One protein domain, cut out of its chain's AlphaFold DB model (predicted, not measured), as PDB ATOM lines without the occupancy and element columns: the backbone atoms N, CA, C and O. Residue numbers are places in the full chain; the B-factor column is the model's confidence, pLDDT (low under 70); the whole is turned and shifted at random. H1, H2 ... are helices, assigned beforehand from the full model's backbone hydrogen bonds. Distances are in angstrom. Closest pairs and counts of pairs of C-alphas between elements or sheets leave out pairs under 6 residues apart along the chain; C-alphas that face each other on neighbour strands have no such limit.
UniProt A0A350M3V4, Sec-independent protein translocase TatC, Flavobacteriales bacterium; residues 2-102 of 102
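AT A GLANCE: This is residues 2 to 102 of the 102 residues of the protein "Sec-independent protein translocase TatC" of Flavobacteriales bacterium (UniProt A0A350M3V4). What is the main picture? Three shorter helices, H1, H2 and H3, lie to one side of a long helical hairpin, H4 and H5. H3 and the end of H2 pack on H5, while H1 lies off the hairpin, near H3. What is it made of, and how large is it? The printed part has 101 residues with five named helices, H1 to H5 in chain order, and no named strand: all helix. It is compact, with a radius of gyration of the C-alphas of 14.2 A, and spans 44 by 25 by 24 A.

HOW THE PARTS SIT: What does the first helix meet? H1, residues 2 to 8, touches no helix; it is close to but not clearly touching H3, residues 38 to 48, the closest C-alphas, Val 8 and Lys 48, being 7.4 A apart. Which helix is the hub? H5, residues 74 to 100, touches three helices. H2, residues 13 to 29, touches it with residues 27 to 29 alone, closest C-alphas Ile 28 and Ala 79 at 6.0 A, at a steep tilt of 63 degrees. H3 touches its residues 90 to 98 alone, closest C-alphas Leu 43 and Thr 94 at 5.8 A, at a steep tilt of 38 degrees. Which helices form a hairpin? H4, residues 53 to 70, and H5 touch, closest C-alphas Ser 64 and Val 80 at 5.9 A, at a shallow tilt of 11 degrees, opposite ways. How complete are the backbones? Every O i to N i+4 pair is within hydrogen-bond range in H4 and H5, against 2 of 3 in H1, 11 of 13 in H2 and 5 of 7 in H3.

IN THESE COORDINATES: Where does H1 begin? C-alpha 2 is at (1.248, -32.743, 111.025). How long are the helices? From first to last C-alpha H1 measures 9.4 A, H2 22.9 A, H3 15.9 A, H4 26.0 A and H5 39.5 A, ending at C-alpha 100 (9.885, -35.634, 87.027).

THE WHOLE: Is anything cut? The printed part has no cut and no long link. Where is confidence low? Residues 101 to 102 are under 70.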
ATOM      1  N   GLY A   2       2.593 -32.203 110.736       90.81
ATOM      2  CA  GLY A   2       1.248 -32.743 111.025       90.81
ATOM      3  C   GLY A   2       0.310 -32.860 109.814       90.81
ATOM      4  O   GLY A   2      -0.363 -33.874 109.684       90.81
ATOM      5  N   PHE A   3       0.354 -31.896 108.889       95.94
ATOM      6  CA  PHE A   3      -0.364 -31.917 107.607       95.94
ATOM      7  C   PHE A   3      -0.229 -33.247 106.837       95.94
ATOM      8  O   PHE A   3      -1.232 -33.862 106.485       95.94
ATOM      9  N   PHE A   4       0.991 -33.765 106.655       96.19
ATOM     10  CA  PHE A   4       1.210 -35.028 105.935       96.19
ATOM     11  C   PHE A   4       0.523 -36.214 106.612       96.19
ATOM     12  O   PHE A   4      -0.078 -37.061 105.952       96.19
ATOM     13  N   PHE A   5       0.593 -36.269 107.939       94.62
ATOM     14  CA  PHE A   5       0.030 -37.372 108.709       94.62
ATOM     15  C   PHE A   5      -1.492 -37.271 108.828       94.62
ATOM     16  O   PHE A   5      -2.168 -38.289 108.729       94.62
ATOM     17  N   ASN A   6      -2.034 -36.069 109.013       95.19
ATOM     18  CA  ASN A   6      -3.450 -35.862 109.306       95.19
ATOM     19  C   ASN A   6      -4.297 -35.688 108.042       95.19
ATOM     20  O   ASN A   6      -5.389 -36.238 107.964       95.19
ATOM     21  N   GLU A   7      -3.792 -34.950 107.055       95.75
ATOM     22  CA  GLU A   7      -4.582 -34.510 105.901       95.75
ATOM     23  C   GLU A   7      -4.228 -35.297 104.637       95.75
ATOM     24  O   GLU A   7      -5.125 -35.756 103.935       95.75
ATOM     25  N   VAL A   8      -2.939 -35.538 104.371       95.56
ATOM     26  CA  VAL A   8      -2.514 -36.244 103.145       95.56
ATOM     27  C   VAL A   8      -2.682 -37.762 103.269       95.56
ATOM     28  O   VAL A   8      -3.206 -38.421 102.369       95.56
ATOM     29  N   VAL A   9      -2.211 -38.342 104.377       93.69
ATOM     30  CA  VAL A   9      -2.256 -39.797 104.610       93.69
ATOM     31  C   VAL A   9      -3.447 -40.208 105.476       93.69
ATOM     32  O   VAL A   9      -3.908 -41.342 105.352       93.69
ATOM     33  N   ASN A  10      -3.943 -39.310 106.334       95.00
ATOM     34  CA  ASN A  10      -4.961 -39.603 107.347       95.00
ATOM     35  C   ASN A  10      -4.606 -40.864 108.165       95.00
ATOM     36  O   ASN A  10      -5.249 -41.916 108.103       95.00
ATOM     37  N   VAL A  11      -3.485 -40.774 108.881       94.19
ATOM     38  CA  VAL A  11      -2.853 -41.895 109.575       94.19
ATOM     39  C   VAL A  11      -3.729 -42.433 110.703       94.19
ATOM     40  O   VAL A  11      -4.102 -41.739 111.647       94.19
ATOM     41  N   ASN A  12      -3.932 -43.752 110.690       96.12
ATOM     42  CA  ASN A  12      -4.413 -44.472 111.861       96.12
ATOM     43  C   ASN A  12      -3.257 -44.716 112.845       96.12
ATOM     44  O   ASN A  12      -2.511 -45.691 112.722       96.12
ATOM     45  N   TRP A  13      -3.144 -43.866 113.866       95.06
ATOM     46  CA  TRP A  13      -2.070 -43.938 114.864       95.06
ATOM     47  C   TRP A  13      -2.027 -45.242 115.669       95.06
ATOM     48  O   TRP A  13      -0.945 -45.654 116.087       95.06
ATOM     49  N   LYS A  14      -3.168 -45.916 115.878       96.81
ATOM     50  CA  LYS A  14      -3.195 -47.218 116.570       96.81
ATOM     51  C   LYS A  14      -2.509 -48.307 115.746       96.81
ATOM     52  O   LYS A  14      -1.878 -49.182 116.320       96.81
ATOM     53  N   LYS A  15      -2.609 -48.231 114.415       95.25
ATOM     54  CA  LYS A  15      -1.951 -49.170 113.493       95.25
ATOM     55  C   LYS A  15      -0.523 -48.758 113.147       95.25
ATOM     56  O   LYS A  15       0.323 -49.619 112.959       95.25
ATOM     57  N   HIS A  16      -0.253 -47.458 113.048       95.12
ATOM     58  CA  HIS A  16       1.041 -46.966 112.580       95.12
ATOM     59  C   HIS A  16       2.149 -47.068 113.634       95.12
ATOM     60  O   HIS A  16       3.275 -47.417 113.293       95.12
ATOM     61  N   LYS A  17       1.839 -46.816 114.914       95.75
ATOM     62  CA  LYS A  17       2.847 -46.855 115.988       95.75
ATOM     63  C   LYS A  17       3.573 -48.207 116.100       95.75
ATOM     64  O   LYS A  17       4.796 -48.175 116.065       95.75
ATOM     65  N   PRO A  18       2.881 -49.366 116.136       97.50
ATOM     66  CA  PRO A  18       3.557 -50.667 116.144       97.50
ATOM     67  C   PRO A  18       4.523 -50.861 114.970       97.50
ATOM     68  O   PRO A  18       5.654 -51.273 115.174       97.50
ATOM     69  N   VAL A  19       4.131 -50.448 113.759       97.25
ATOM     70  CA  VAL A  19       4.994 -50.543 112.567       97.25
ATOM     71  C   VAL A  19       6.278 -49.720 112.724       97.25
ATOM     72  O   VAL A  19       7.343 -50.153 112.291       97.25
ATOM     73  N   MET A  20       6.188 -48.535 113.336       96.69
ATOM     74  CA  MET A  20       7.359 -47.699 113.621       96.69
ATOM     75  C   MET A  20       8.254 -48.300 114.709       96.69
ATOM     76  O   MET A  20       9.470 -48.138 114.633       96.69
ATOM     77  N   TYR A  21       7.675 -48.990 115.696       97.12
ATOM     78  CA  TYR A  21       8.445 -49.706 116.714       97.12
ATOM     79  C   TYR A  21       9.227 -50.852 116.083       97.12
ATOM     80  O   TYR A  21      10.444 -50.877 116.224       97.12
ATOM     81  N   ASP A  22       8.568 -51.697 115.287       98.25
ATOM     82  CA  ASP A  22       9.224 -52.803 114.586       98.25
ATOM     83  C   ASP A  22      10.363 -52.298 113.690       98.25
ATOM     84  O   ASP A  22      11.453 -52.880 113.649       98.25
ATOM     85  N   PHE A  23      10.121 -51.191 112.974       98.25
ATOM     86  CA  PHE A  23      11.121 -50.555 112.120       98.25
ATOM     87  C   PHE A  23      12.357 -50.133 112.917       98.25
ATOM     88  O   PHE A  23      13.471 -50.525 112.573       98.25
ATOM     89  N   TRP A  24      12.182 -49.358 113.988       97.62
ATOM     90  CA  TRP A  24      13.312 -48.861 114.773       97.62
ATOM     91  C   TRP A  24      13.991 -49.946 115.601       97.62
ATOM     92  O   TRP A  24      15.210 -49.904 115.752       97.62
ATOM     93  N   GLU A  25      13.253 -50.952 116.060       97.56
ATOM     94  CA  GLU A  25      13.828 -52.140 116.683       97.56
ATOM     95  C   GLU A  25      14.753 -52.873 115.703       97.56
ATOM     96  O   GLU A  25      15.901 -53.171 116.034       97.56
ATOM     97  N   THR A  26      14.308 -53.062 114.459       97.38
ATOM     98  CA  THR A  26      15.144 -53.647 113.403       97.38
ATOM     99  C   THR A  26      16.368 -52.783 113.115       97.38
ATOM    100  O   THR A  26      17.484 -53.290 113.021       97.38
ATOM    101  N   MET A  27      16.185 -51.466 113.000       96.56
ATOM    102  CA  MET A  27      17.268 -50.564 112.616       96.56
ATOM    103  C   MET A  27      18.314 -50.366 113.713       96.56
ATOM    104  O   MET A  27      19.488 -50.254 113.370       96.56
ATOM    105  N   ILE A  28      17.914 -50.291 114.984       96.62
ATOM    106  CA  ILE A  28      18.796 -49.924 116.106       96.62
ATOM    107  C   ILE A  28      19.253 -51.163 116.879       96.62
ATOM    108  O   ILE A  28      20.424 -51.256 117.240       96.62
ATOM    109  N   LEU A  29      18.348 -52.112 117.140       95.50
ATOM    110  CA  LEU A  29      18.623 -53.289 117.973       95.50
ATOM    111  C   LEU A  29      18.966 -54.537 117.150       95.50
ATOM    112  O   LEU A  29      19.503 -55.496 117.695       95.50
ATOM    113  N   GLY A  30      18.702 -54.522 115.840       94.69
ATOM    114  CA  GLY A  30      19.071 -55.602 114.924       94.69
ATOM    115  C   GLY A  30      18.122 -56.803 114.934       94.69
ATOM    116  O   GLY A  30      18.402 -57.796 114.262       94.69
ATOM    117  N   ASN A  31      16.993 -56.732 115.643       95.75
ATOM    118  CA  ASN A  31      15.974 -57.778 115.583       95.75
ATOM    119  C   ASN A  31      15.185 -57.627 114.278       95.75
ATOM    120  O   ASN A  31      14.447 -56.666 114.112       95.75
ATOM    121  N   MET A  32      15.331 -58.570 113.348       94.94
ATOM    122  CA  MET A  32      14.787 -58.490 111.983       94.94
ATOM    123  C   MET A  32      13.264 -58.734 111.911       94.94
ATOM    124  O   MET A  32      12.804 -59.671 111.257       94.94
ATOM    125  N   ILE A  33      12.476 -57.906 112.598       97.19
ATOM    126  CA  ILE A  33      11.017 -58.056 112.732       97.19
ATOM    127  C   ILE A  33      10.227 -57.177 111.759       97.19
ATOM    128  O   ILE A  33       9.112 -57.526 111.374       97.19
ATOM    129  N   TYR A  34      10.810 -56.074 111.289       97.38
ATOM    130  CA  TYR A  34      10.180 -55.225 110.288       97.38
ATOM    131  C   TYR A  34      10.331 -55.806 108.880       97.38
ATOM    132  O   TYR A  34      11.439 -56.038 108.403       97.38
ATOM    133  N   GLN A  35       9.204 -55.977 108.188       94.12
ATOM    134  CA  GLN A  35       9.131 -56.580 106.845       94.12
ATOM    135  C   GLN A  35       8.610 -55.606 105.772       94.12
ATOM    136  O   GLN A  35       8.232 -56.007 104.672       94.12
ATOM    137  N   GLY A  36       8.507 -54.315 106.097       95.38
ATOM    138  CA  GLY A  36       7.968 -53.308 105.185       95.38
ATOM    139  C   GLY A  36       9.006 -52.717 104.227       95.38
ATOM    140  O   GLY A  36      10.202 -52.977 104.311       95.38
ATOM    141  N   ASN A  37       8.536 -51.855 103.323       96.94
ATOM    142  CA  ASN A  37       9.390 -51.037 102.463       96.94
ATOM    143  C   ASN A  37       9.094 -49.550 102.722       96.94
ATOM    144  O   ASN A  37       8.156 -49.002 102.132       96.94
ATOM    145  N   PRO A  38       9.851 -48.881 103.611       96.12
ATOM    146  CA  PRO A  38       9.562 -47.510 103.995       96.12
ATOM    147  C   PRO A  38       9.822 -46.558 102.826       96.12
ATOM    148  O   PRO A  38       9.057 -45.617 102.644       96.12
ATOM    149  N   MET A  39      10.829 -46.826 101.986       97.31
ATOM    150  CA  MET A  39      11.126 -45.998 100.815       97.31
ATOM    151  C   MET A  39       9.922 -45.921  99.874       97.31
ATOM    152  O   MET A  39       9.483 -44.825  99.539       97.31
ATOM    153  N   LEU A  40       9.329 -47.066  99.513       97.12
ATOM    154  CA  LEU A  40       8.161 -47.101  98.630       97.12
ATOM    155  C   LEU A  40       7.013 -46.236  99.169       97.12
ATOM    156  O   LEU A  40       6.422 -45.472  98.412       97.12
ATOM    157  N   ARG A  41       6.748 -46.282 100.482       96.12
ATOM    158  CA  ARG A  41       5.697 -45.464 101.113       96.12
ATOM    159  C   ARG A  41       5.943 -43.964 100.974       96.12
ATOM    160  O   ARG A  41       5.002 -43.221 100.711       96.12
ATOM    161  N   HIS A  42       7.188 -43.516 101.104       96.75
ATOM    162  CA  HIS A  42       7.528 -42.096 100.965       96.75
ATOM    163  C   HIS A  42       7.524 -41.648  99.496       96.75
ATOM    164  O   HIS A  42       7.112 -40.528  99.202       96.75
ATOM    165  N   LEU A  43       7.884 -42.532  98.557       97.00
ATOM    166  CA  LEU A  43       7.738 -42.273  97.119       97.00
ATOM    167  C   LEU A  43       6.268 -42.227  96.677       97.00
ATOM    168  O   LEU A  43       5.916 -41.475  95.776       97.00
ATOM    169  N   GLU A  44       5.387 -43.025  97.279       95.62
ATOM    170  CA  GLU A  44       3.936 -42.914  97.079       95.62
ATOM    171  C   GLU A  44       3.390 -41.606  97.665       95.62
ATOM    172  O   GLU A  44       2.561 -40.952  97.034       95.62
ATOM    173  N   LEU A  45       3.872 -41.205  98.846       96.31
ATOM    174  CA  LEU A  45       3.466 -39.964  99.502       96.31
ATOM    175  C   LEU A  45       3.862 -38.729  98.690       96.31
ATOM    176  O   LEU A  45       3.006 -37.891  98.426       96.31
ATOM    177  N   THR A  46       5.117 -38.647  98.235       96.94
ATOM    178  CA  THR A  46       5.608 -37.462  97.508       96.94
ATOM    179  C   THR A  46       4.880 -37.226  96.182       96.94
ATOM    180  O   THR A  46       4.791 -36.095  95.723       96.94
ATOM    181  N   ARG A  47       4.314 -38.282  95.573       95.81
ATOM    182  CA  ARG A  47       3.462 -38.163  94.377       95.81
ATOM    183  C   ARG A  47       2.095 -37.543  94.669       95.81
ATOM    184  O   ARG A  47       1.470 -37.031  93.748       95.81
ATOM    185  N   LYS A  48       1.604 -37.645  95.908       95.56
ATOM    186  CA  LYS A  48       0.345 -37.021  96.342       95.56
ATOM    187  C   LYS A  48       0.569 -35.582  96.780       95.56
ATOM    188  O   LYS A  48      -0.220 -34.719  96.433       95.56
ATOM    189  N   GLU A  49       1.628 -35.365  97.549       96.56
ATOM    190  CA  GLU A  49       2.038 -34.060  98.048       96.56
ATOM    191  C   GLU A  49       3.570 -34.032  98.162       96.56
ATOM    192  O   GLU A  49       4.120 -34.869  98.888       96.56
ATOM    193  N   PRO A  50       4.272 -33.099  97.494       96.75
ATOM    194  CA  PRO A  50       5.729 -33.083  97.456       96.75
ATOM    195  C   PRO A  50       6.392 -33.041  98.839       96.75
ATOM    196  O   PRO A  50       6.280 -32.075  99.600       96.75
ATOM    197  N   LEU A  51       7.191 -34.066  99.139       97.31
ATOM    198  CA  LEU A  51       8.139 -34.023 100.244       97.31
ATOM    199  C   LEU A  51       9.346 -33.179  99.822       97.31
ATOM    200  O   LEU A  51      10.036 -33.500  98.859       97.31
ATOM    201  N   LYS A  52       9.589 -32.082 100.539       96.31
ATOM    202  CA  LYS A  52      10.667 -31.124 100.282       96.31
ATOM    203  C   LYS A  52      11.734 -31.228 101.361       96.31
ATOM    204  O   LYS A  52      11.469 -31.737 102.450       96.31
ATOM    205  N   LYS A  53      12.921 -30.683 101.080       97.00
ATOM    206  CA  LYS A  53      14.056 -30.648 102.015       97.00
ATOM    207  C   LYS A  53      13.654 -30.163 103.415       97.00
ATOM    208  O   LYS A  53      13.963 -30.830 104.393       97.00
ATOM    209  N   GLU A  54      12.889 -29.077 103.503       97.56
ATOM    210  CA  GLU A  54      12.417 -28.501 104.773       97.56
ATOM    211  C   GLU A  54      11.614 -29.481 105.651       97.56
ATOM    212  O   GLU A  54      11.656 -29.401 106.877       97.56
ATOM    213  N   HIS A  55      10.919 -30.454 105.048       98.00
ATOM    214  CA  HIS A  55      10.191 -31.485 105.791       98.00
ATOM    215  C   HIS A  55      11.140 -32.507 106.422       98.00
ATOM    216  O   HIS A  55      10.920 -32.927 107.559       98.00
ATOM    217  N   PHE A  56      12.197 -32.893 105.705       98.38
ATOM    218  CA  PHE A  56      13.224 -33.795 106.225       98.38
ATOM    219  C   PHE A  56      14.083 -33.106 107.285       98.38
ATOM    220  O   PHE A  56      14.324 -33.708 108.327       98.38
ATOM    221  N   ASP A  57      14.460 -31.842 107.068       98.25
ATOM    222  CA  ASP A  57      15.203 -31.041 108.046       98.25
ATOM    223  C   ASP A  57      14.428 -30.954 109.371       98.25
ATOM    224  O   ASP A  57      14.957 -31.298 110.429       98.25
ATOM    225  N   ARG A  58      13.137 -30.590 109.312       98.25
ATOM    226  CA  ARG A  58      12.293 -30.495 110.513       98.25
ATOM    227  C   ARG A  58      12.071 -31.849 111.187       98.25
ATOM    228  O   ARG A  58      11.958 -31.915 112.409       98.25
ATOM    229  N   TRP A  59      11.952 -32.928 110.413       98.38
ATOM    230  CA  TRP A  59      11.834 -34.270 110.981       98.38
ATOM    231  C   TRP A  59      13.118 -34.694 111.703       98.38
ATOM    232  O   TRP A  59      13.034 -35.217 112.812       98.38
ATOM    233  N   MET A  60      14.284 -34.436 111.102       98.56
ATOM    234  CA  MET A  60      15.582 -34.761 111.695       98.56
ATOM    235  C   MET A  60      15.842 -33.985 112.981       98.56
ATOM    236  O   MET A  60      16.281 -34.592 113.953       98.56
ATOM    237  N   GLU A  61      15.531 -32.687 113.009       98.50
ATOM    238  CA  GLU A  61      15.617 -31.851 114.212       98.50
ATOM    239  C   GLU A  61      14.819 -32.484 115.362       98.50
ATOM    240  O   GLU A  61      15.403 -32.904 116.359       98.50
ATOM    241  N   LEU A  62      13.514 -32.703 115.160       98.50
ATOM    242  CA  LEU A  62      12.633 -33.314 116.162       98.50
ATOM    243  C   LEU A  62      13.104 -34.702 116.615       98.50
ATOM    244  O   LEU A  62      13.025 -35.031 117.800       98.50
ATOM    245  N   TRP A  63      13.565 -35.534 115.677       98.31
ATOM    246  CA  TRP A  63      14.078 -36.867 115.985       98.31
ATOM    247  C   TRP A  63      15.330 -36.794 116.863       98.31
ATOM    248  O   TRP A  63      15.387 -37.449 117.900       98.31
ATOM    249  N   SER A  64      16.312 -35.981 116.468       98.44
ATOM    250  CA  SER A  64      17.567 -35.819 117.208       98.44
ATOM    251  C   SER A  64      17.355 -35.240 118.604       98.44
ATOM    252  O   SER A  64      17.903 -35.783 119.563       98.44
ATOM    253  N   GLU A  65      16.511 -34.215 118.746       98.62
ATOM    254  CA  GLU A  65      16.140 -33.642 120.044       98.62
ATOM    255  C   GLU A  65      15.510 -34.706 120.944       98.62
ATOM    256  O   GLU A  65      15.989 -34.946 122.045       98.62
ATOM    257  N   THR A  66      14.511 -35.437 120.438       98.56
ATOM    258  CA  THR A  66      13.828 -36.480 121.217       98.56
ATOM    259  C   THR A  66      14.793 -37.585 121.651       98.56
ATOM    260  O   THR A  66      14.782 -38.018 122.801       98.56
ATOM    261  N   VAL A  67      15.645 -38.075 120.747       98.44
ATOM    262  CA  VAL A  67      16.588 -39.148 121.087       98.44
ATOM    263  C   VAL A  67      17.592 -38.678 122.137       98.44
ATOM    264  O   VAL A  67      17.846 -39.413 123.086       98.44
ATOM    265  N   THR A  68      18.136 -37.470 121.994       97.50
ATOM    266  CA  THR A  68      19.161 -36.943 122.910       97.50
ATOM    267  C   THR A  68      18.600 -36.468 124.250       97.50
ATOM    268  O   THR A  68      19.321 -36.496 125.244       97.50
ATOM    269  N   GLU A  69      17.323 -36.085 124.312       98.56
ATOM    270  CA  GLU A  69      16.635 -35.750 125.564       98.56
ATOM    271  C   GLU A  69      16.356 -36.998 126.413       98.56
ATOM    272  O   GLU A  69      16.550 -36.982 127.629       98.56
ATOM    273  N   PHE A  70      15.912 -38.092 125.787       98.56
ATOM    274  CA  PHE A  70      15.427 -39.272 126.512       98.56
ATOM    275  C   PHE A  70      16.429 -40.428 126.599       98.56
ATOM    276  O   PHE A  70      16.248 -41.328 127.423       98.56
ATOM    277  N   PHE A  71      17.474 -40.438 125.771       98.06
ATOM    278  CA  PHE A  71      18.409 -41.556 125.667       98.06
ATOM    279  C   PHE A  71      19.860 -41.084 125.561       98.06
ATOM    280  O   PHE A  71      20.162 -39.960 125.175       98.06
ATOM    281  N   SER A  72      20.787 -41.977 125.902       98.06
ATOM    282  CA  SER A  72      22.223 -41.734 125.770       98.06
ATOM    283  C   SER A  72      22.979 -43.026 125.463       98.06
ATOM    284  O   SER A  72      22.442 -44.133 125.569       98.06
ATOM    285  N   GLY A  73      24.245 -42.877 125.074       98.06
ATOM    286  CA  GLY A  73      25.131 -43.984 124.740       98.06
ATOM    287  C   GLY A  73      24.931 -44.510 123.320       98.06
ATOM    288  O   GLY A  73      24.156 -43.980 122.527       98.06
ATOM    289  N   LYS A  74      25.630 -45.605 123.013       97.44
ATOM    290  CA  LYS A  74      25.830 -46.094 121.641       97.44
ATOM    291  C   LYS A  74      24.542 -46.254 120.825       97.44
ATOM    292  O   LYS A  74      24.539 -45.949 119.639       97.44
ATOM    293  N   ASN A  75      23.454 -46.729 121.433       97.62
ATOM    294  CA  ASN A  75      22.195 -46.927 120.710       97.62
ATOM    295  C   ASN A  75      21.510 -45.600 120.347       97.62
ATOM    296  O   ASN A  75      20.869 -45.530 119.303       97.62
ATOM    297  N   ALA A  76      21.650 -44.558 121.175       98.38
ATOM    298  CA  ALA A  76      21.138 -43.223 120.868       98.38
ATOM    299  C   ALA A  76      21.931 -42.595 119.709       98.38
ATOM    300  O   ALA A  76      21.334 -42.112 118.746       98.38
ATOM    301  N   ASP A  77      23.262 -42.707 119.747       97.75
ATOM    302  CA  ASP A  77      24.142 -42.238 118.669       97.75
ATOM    303  C   ASP A  77      23.822 -42.947 117.342       97.75
ATOM    304  O   ASP A  77      23.661 -42.313 116.295       97.75
ATOM    305  N   GLU A  78      23.654 -44.272 117.394       97.44
ATOM    306  CA  GLU A  78      23.295 -45.090 116.236       97.44
ATOM    307  C   GLU A  78      21.912 -44.714 115.680       97.44
ATOM    308  O   GLU A  78      21.728 -44.654 114.462       97.44
ATOM    309  N   ALA A  79      20.938 -44.421 116.547       98.31
ATOM    310  CA  ALA A  79      19.601 -43.999 116.141       98.31
ATOM    311  C   ALA A  79      19.624 -42.679 115.356       98.31
ATOM    312  O   ALA A  79      18.953 -42.563 114.327       98.31
ATOM    313  N   VAL A  80      20.410 -41.695 115.806       98.56
ATOM    314  CA  VAL A  80      20.570 -40.409 115.107       98.56
ATOM    315  C   VAL A  80      21.307 -40.601 113.780       98.56
ATOM    316  O   VAL A  80      20.832 -40.133 112.742       98.56
ATOM    317  N   LEU A  81      22.418 -41.344 113.777       98.06
ATOM    318  CA  LEU A  81      23.201 -41.609 112.567       98.06
ATOM    319  C   LEU A  81      22.373 -42.329 111.492       98.06
ATOM    320  O   LEU A  81      22.375 -41.937 110.321       98.06
ATOM    321  N   ARG A  82      21.628 -43.372 111.875       98.06
ATOM    322  CA  ARG A  82      20.769 -44.117 110.943       98.06
ATOM    323  C   ARG A  82      19.642 -43.256 110.404       98.06
ATOM    324  O   ARG A  82      19.404 -43.286 109.196       98.06
ATOM    325  N   ALA A  83      18.984 -42.476 111.259       98.50
ATOM    326  CA  ALA A  83      17.947 -41.543 110.834       98.50
ATOM    327  C   ALA A  83      18.470 -40.548 109.794       98.50
ATOM    328  O   ALA A  83      17.830 -40.377 108.758       98.50
ATOM    329  N   GLN A  84      19.664 -39.984 110.005       98.56
ATOM    330  CA  GLN A  84      20.283 -39.055 109.059       98.56
ATOM    331  C   GLN A  84      20.530 -39.704 107.690       98.56
ATOM    332  O   GLN A  84      20.211 -39.116 106.653       98.56
ATOM    333  N   ASN A  85      21.056 -40.931 107.668       98.38
ATOM    334  CA  ASN A  85      21.290 -41.672 106.426       98.38
ATOM    335  C   ASN A  85      19.976 -41.982 105.690       98.38
ATOM    336  O   ASN A  85      19.883 -41.797 104.474       98.38
ATOM    337  N   ILE A  86      18.945 -42.407 106.428       98.12
ATOM    338  CA  ILE A  86      17.608 -42.669 105.884       98.12
ATOM    339  C   ILE A  86      17.011 -41.389 105.291       98.12
ATOM    340  O   ILE A  86      16.576 -41.403 104.138       98.12
ATOM    341  N   ALA A  87      17.010 -40.293 106.052       98.31
ATOM    342  CA  ALA A  87      16.458 -39.012 105.630       98.31
ATOM    343  C   ALA A  87      17.164 -38.491 104.373       98.31
ATOM    344  O   ALA A  87      16.495 -38.109 103.419       98.31
ATOM    345  N   THR A  88      18.498 -38.573 104.329       98.31
ATOM    346  CA  THR A  88      19.300 -38.157 103.168       98.31
ATOM    347  C   THR A  88      18.916 -38.942 101.910       98.31
ATOM    348  O   THR A  88      18.659 -38.355 100.856       98.31
ATOM    349  N   LEU A  89      18.821 -40.273 102.013       98.25
ATOM    350  CA  LEU A  89      18.455 -41.122 100.878       98.25
ATOM    351  C   LEU A  89      17.006 -40.888 100.424       98.25
ATOM    352  O   LEU A  89      16.738 -40.811  99.223       98.25
ATOM    353  N   MET A  90      16.066 -40.782 101.367       98.12
ATOM    354  CA  MET A  90      14.657 -40.522 101.063       98.12
ATOM    355  C   MET A  90      14.463 -39.149 100.432       98.12
ATOM    356  O   MET A  90      13.742 -39.040  99.442       98.12
ATOM    357  N   GLN A  91      15.129 -38.118 100.951       98.12
ATOM    358  CA  GLN A  91      15.101 -36.785 100.366       98.12
ATOM    359  C   GLN A  91      15.574 -36.832  98.914       98.12
ATOM    360  O   GLN A  91      14.837 -36.404  98.032       98.12
ATOM    361  N   TYR A  92      16.743 -37.421  98.646       97.88
ATOM    362  CA  TYR A  92      17.265 -37.537  97.284       97.88
ATOM    363  C   TYR A  92      16.262 -38.221  96.340       97.88
ATOM    364  O   TYR A  92      15.929 -37.688  95.282       97.88
ATOM    365  N   LYS A  93      15.713 -39.371  96.751       97.81
ATOM    366  CA  LYS A  93      14.781 -40.157  95.928       97.81
ATOM    367  C   LYS A  93      13.439 -39.460  95.699       97.81
ATOM    368  O   LYS A  93      12.875 -39.549  94.610       97.81
ATOM    369  N   THR A  94      12.912 -38.782  96.713       97.31
ATOM    370  CA  THR A  94      11.655 -38.029  96.589       97.31
ATOM    371  C   THR A  94      11.834 -36.775  95.739       97.31
ATOM    372  O   THR A  94      10.956 -36.450  94.946       97.31
ATOM    373  N   GLU A  95      12.997 -36.127  95.805       96.50
ATOM    374  CA  GLU A  95      13.329 -34.984  94.958       96.50
ATOM    375  C   GLU A  95      13.446 -35.371  93.474       96.50
ATOM    376  O   GLU A  95      12.951 -34.642  92.614       96.50
ATOM    377  N   GLU A  96      14.028 -36.539  93.158       95.69
ATOM    378  CA  GLU A  96      14.024 -37.096  91.792       95.69
ATOM    379  C   GLU A  96      12.597 -37.235  91.243       95.69
ATOM    380  O   GLU A  96      12.328 -36.855  90.100       95.69
ATOM    381  N   ILE A  97      11.670 -37.729  92.070       93.88
ATOM    382  CA  ILE A  97      10.257 -37.822  91.705       93.88
ATOM    383  C   ILE A  97       9.671 -36.429  91.484       93.88
ATOM    384  O   ILE A  97       9.107 -36.186  90.424       93.88
ATOM    385  N   ASN A  98       9.838 -35.502  92.426       91.69
ATOM    386  CA  ASN A  98       9.240 -34.168  92.332       91.69
ATOM    387  C   ASN A  98       9.682 -33.408  91.070       91.69
ATOM    388  O   ASN A  98       8.875 -32.699  90.478       91.69
ATOM    389  N   ARG A  99      10.935 -33.586  90.624       89.75
ATOM    390  CA  ARG A  99      11.439 -32.995  89.371       89.75
ATOM    391  C   ARG A  99      10.859 -33.632  88.106       89.75
ATOM    392  O   ARG A  99      10.857 -32.987  87.070       89.75
ATOM    393  N   SER A 100      10.402 -34.880  88.180       80.00
ATOM    394  CA  SER A 100       9.885 -35.634  87.027       80.00
ATOM    395  C   SER A 100       8.417 -35.326  86.697       80.00
ATOM    396  O   SER A 100       7.924 -35.773  85.666       80.00
ATOM    397  N   TYR A 101       7.712 -34.607  87.578       63.62
ATOM    398  CA  TYR A 101       6.316 -34.180  87.401       63.62
ATOM    399  C   TYR A 101       6.180 -32.665  87.141       63.62
ATOM    400  O   TYR A 101       5.072 -32.132  87.217       63.62
ATOM    401  N   LEU A 102       7.297 -31.987  86.850       54.19
ATOM    402  CA  LEU A 102       7.355 -30.630  86.293       54.19
ATOM    403  C   LEU A 102       7.498 -30.710  84.771       54.19
ATOM    404  O   LEU A 102       6.890 -29.855  84.093       54.19
TER     405      LEU A 102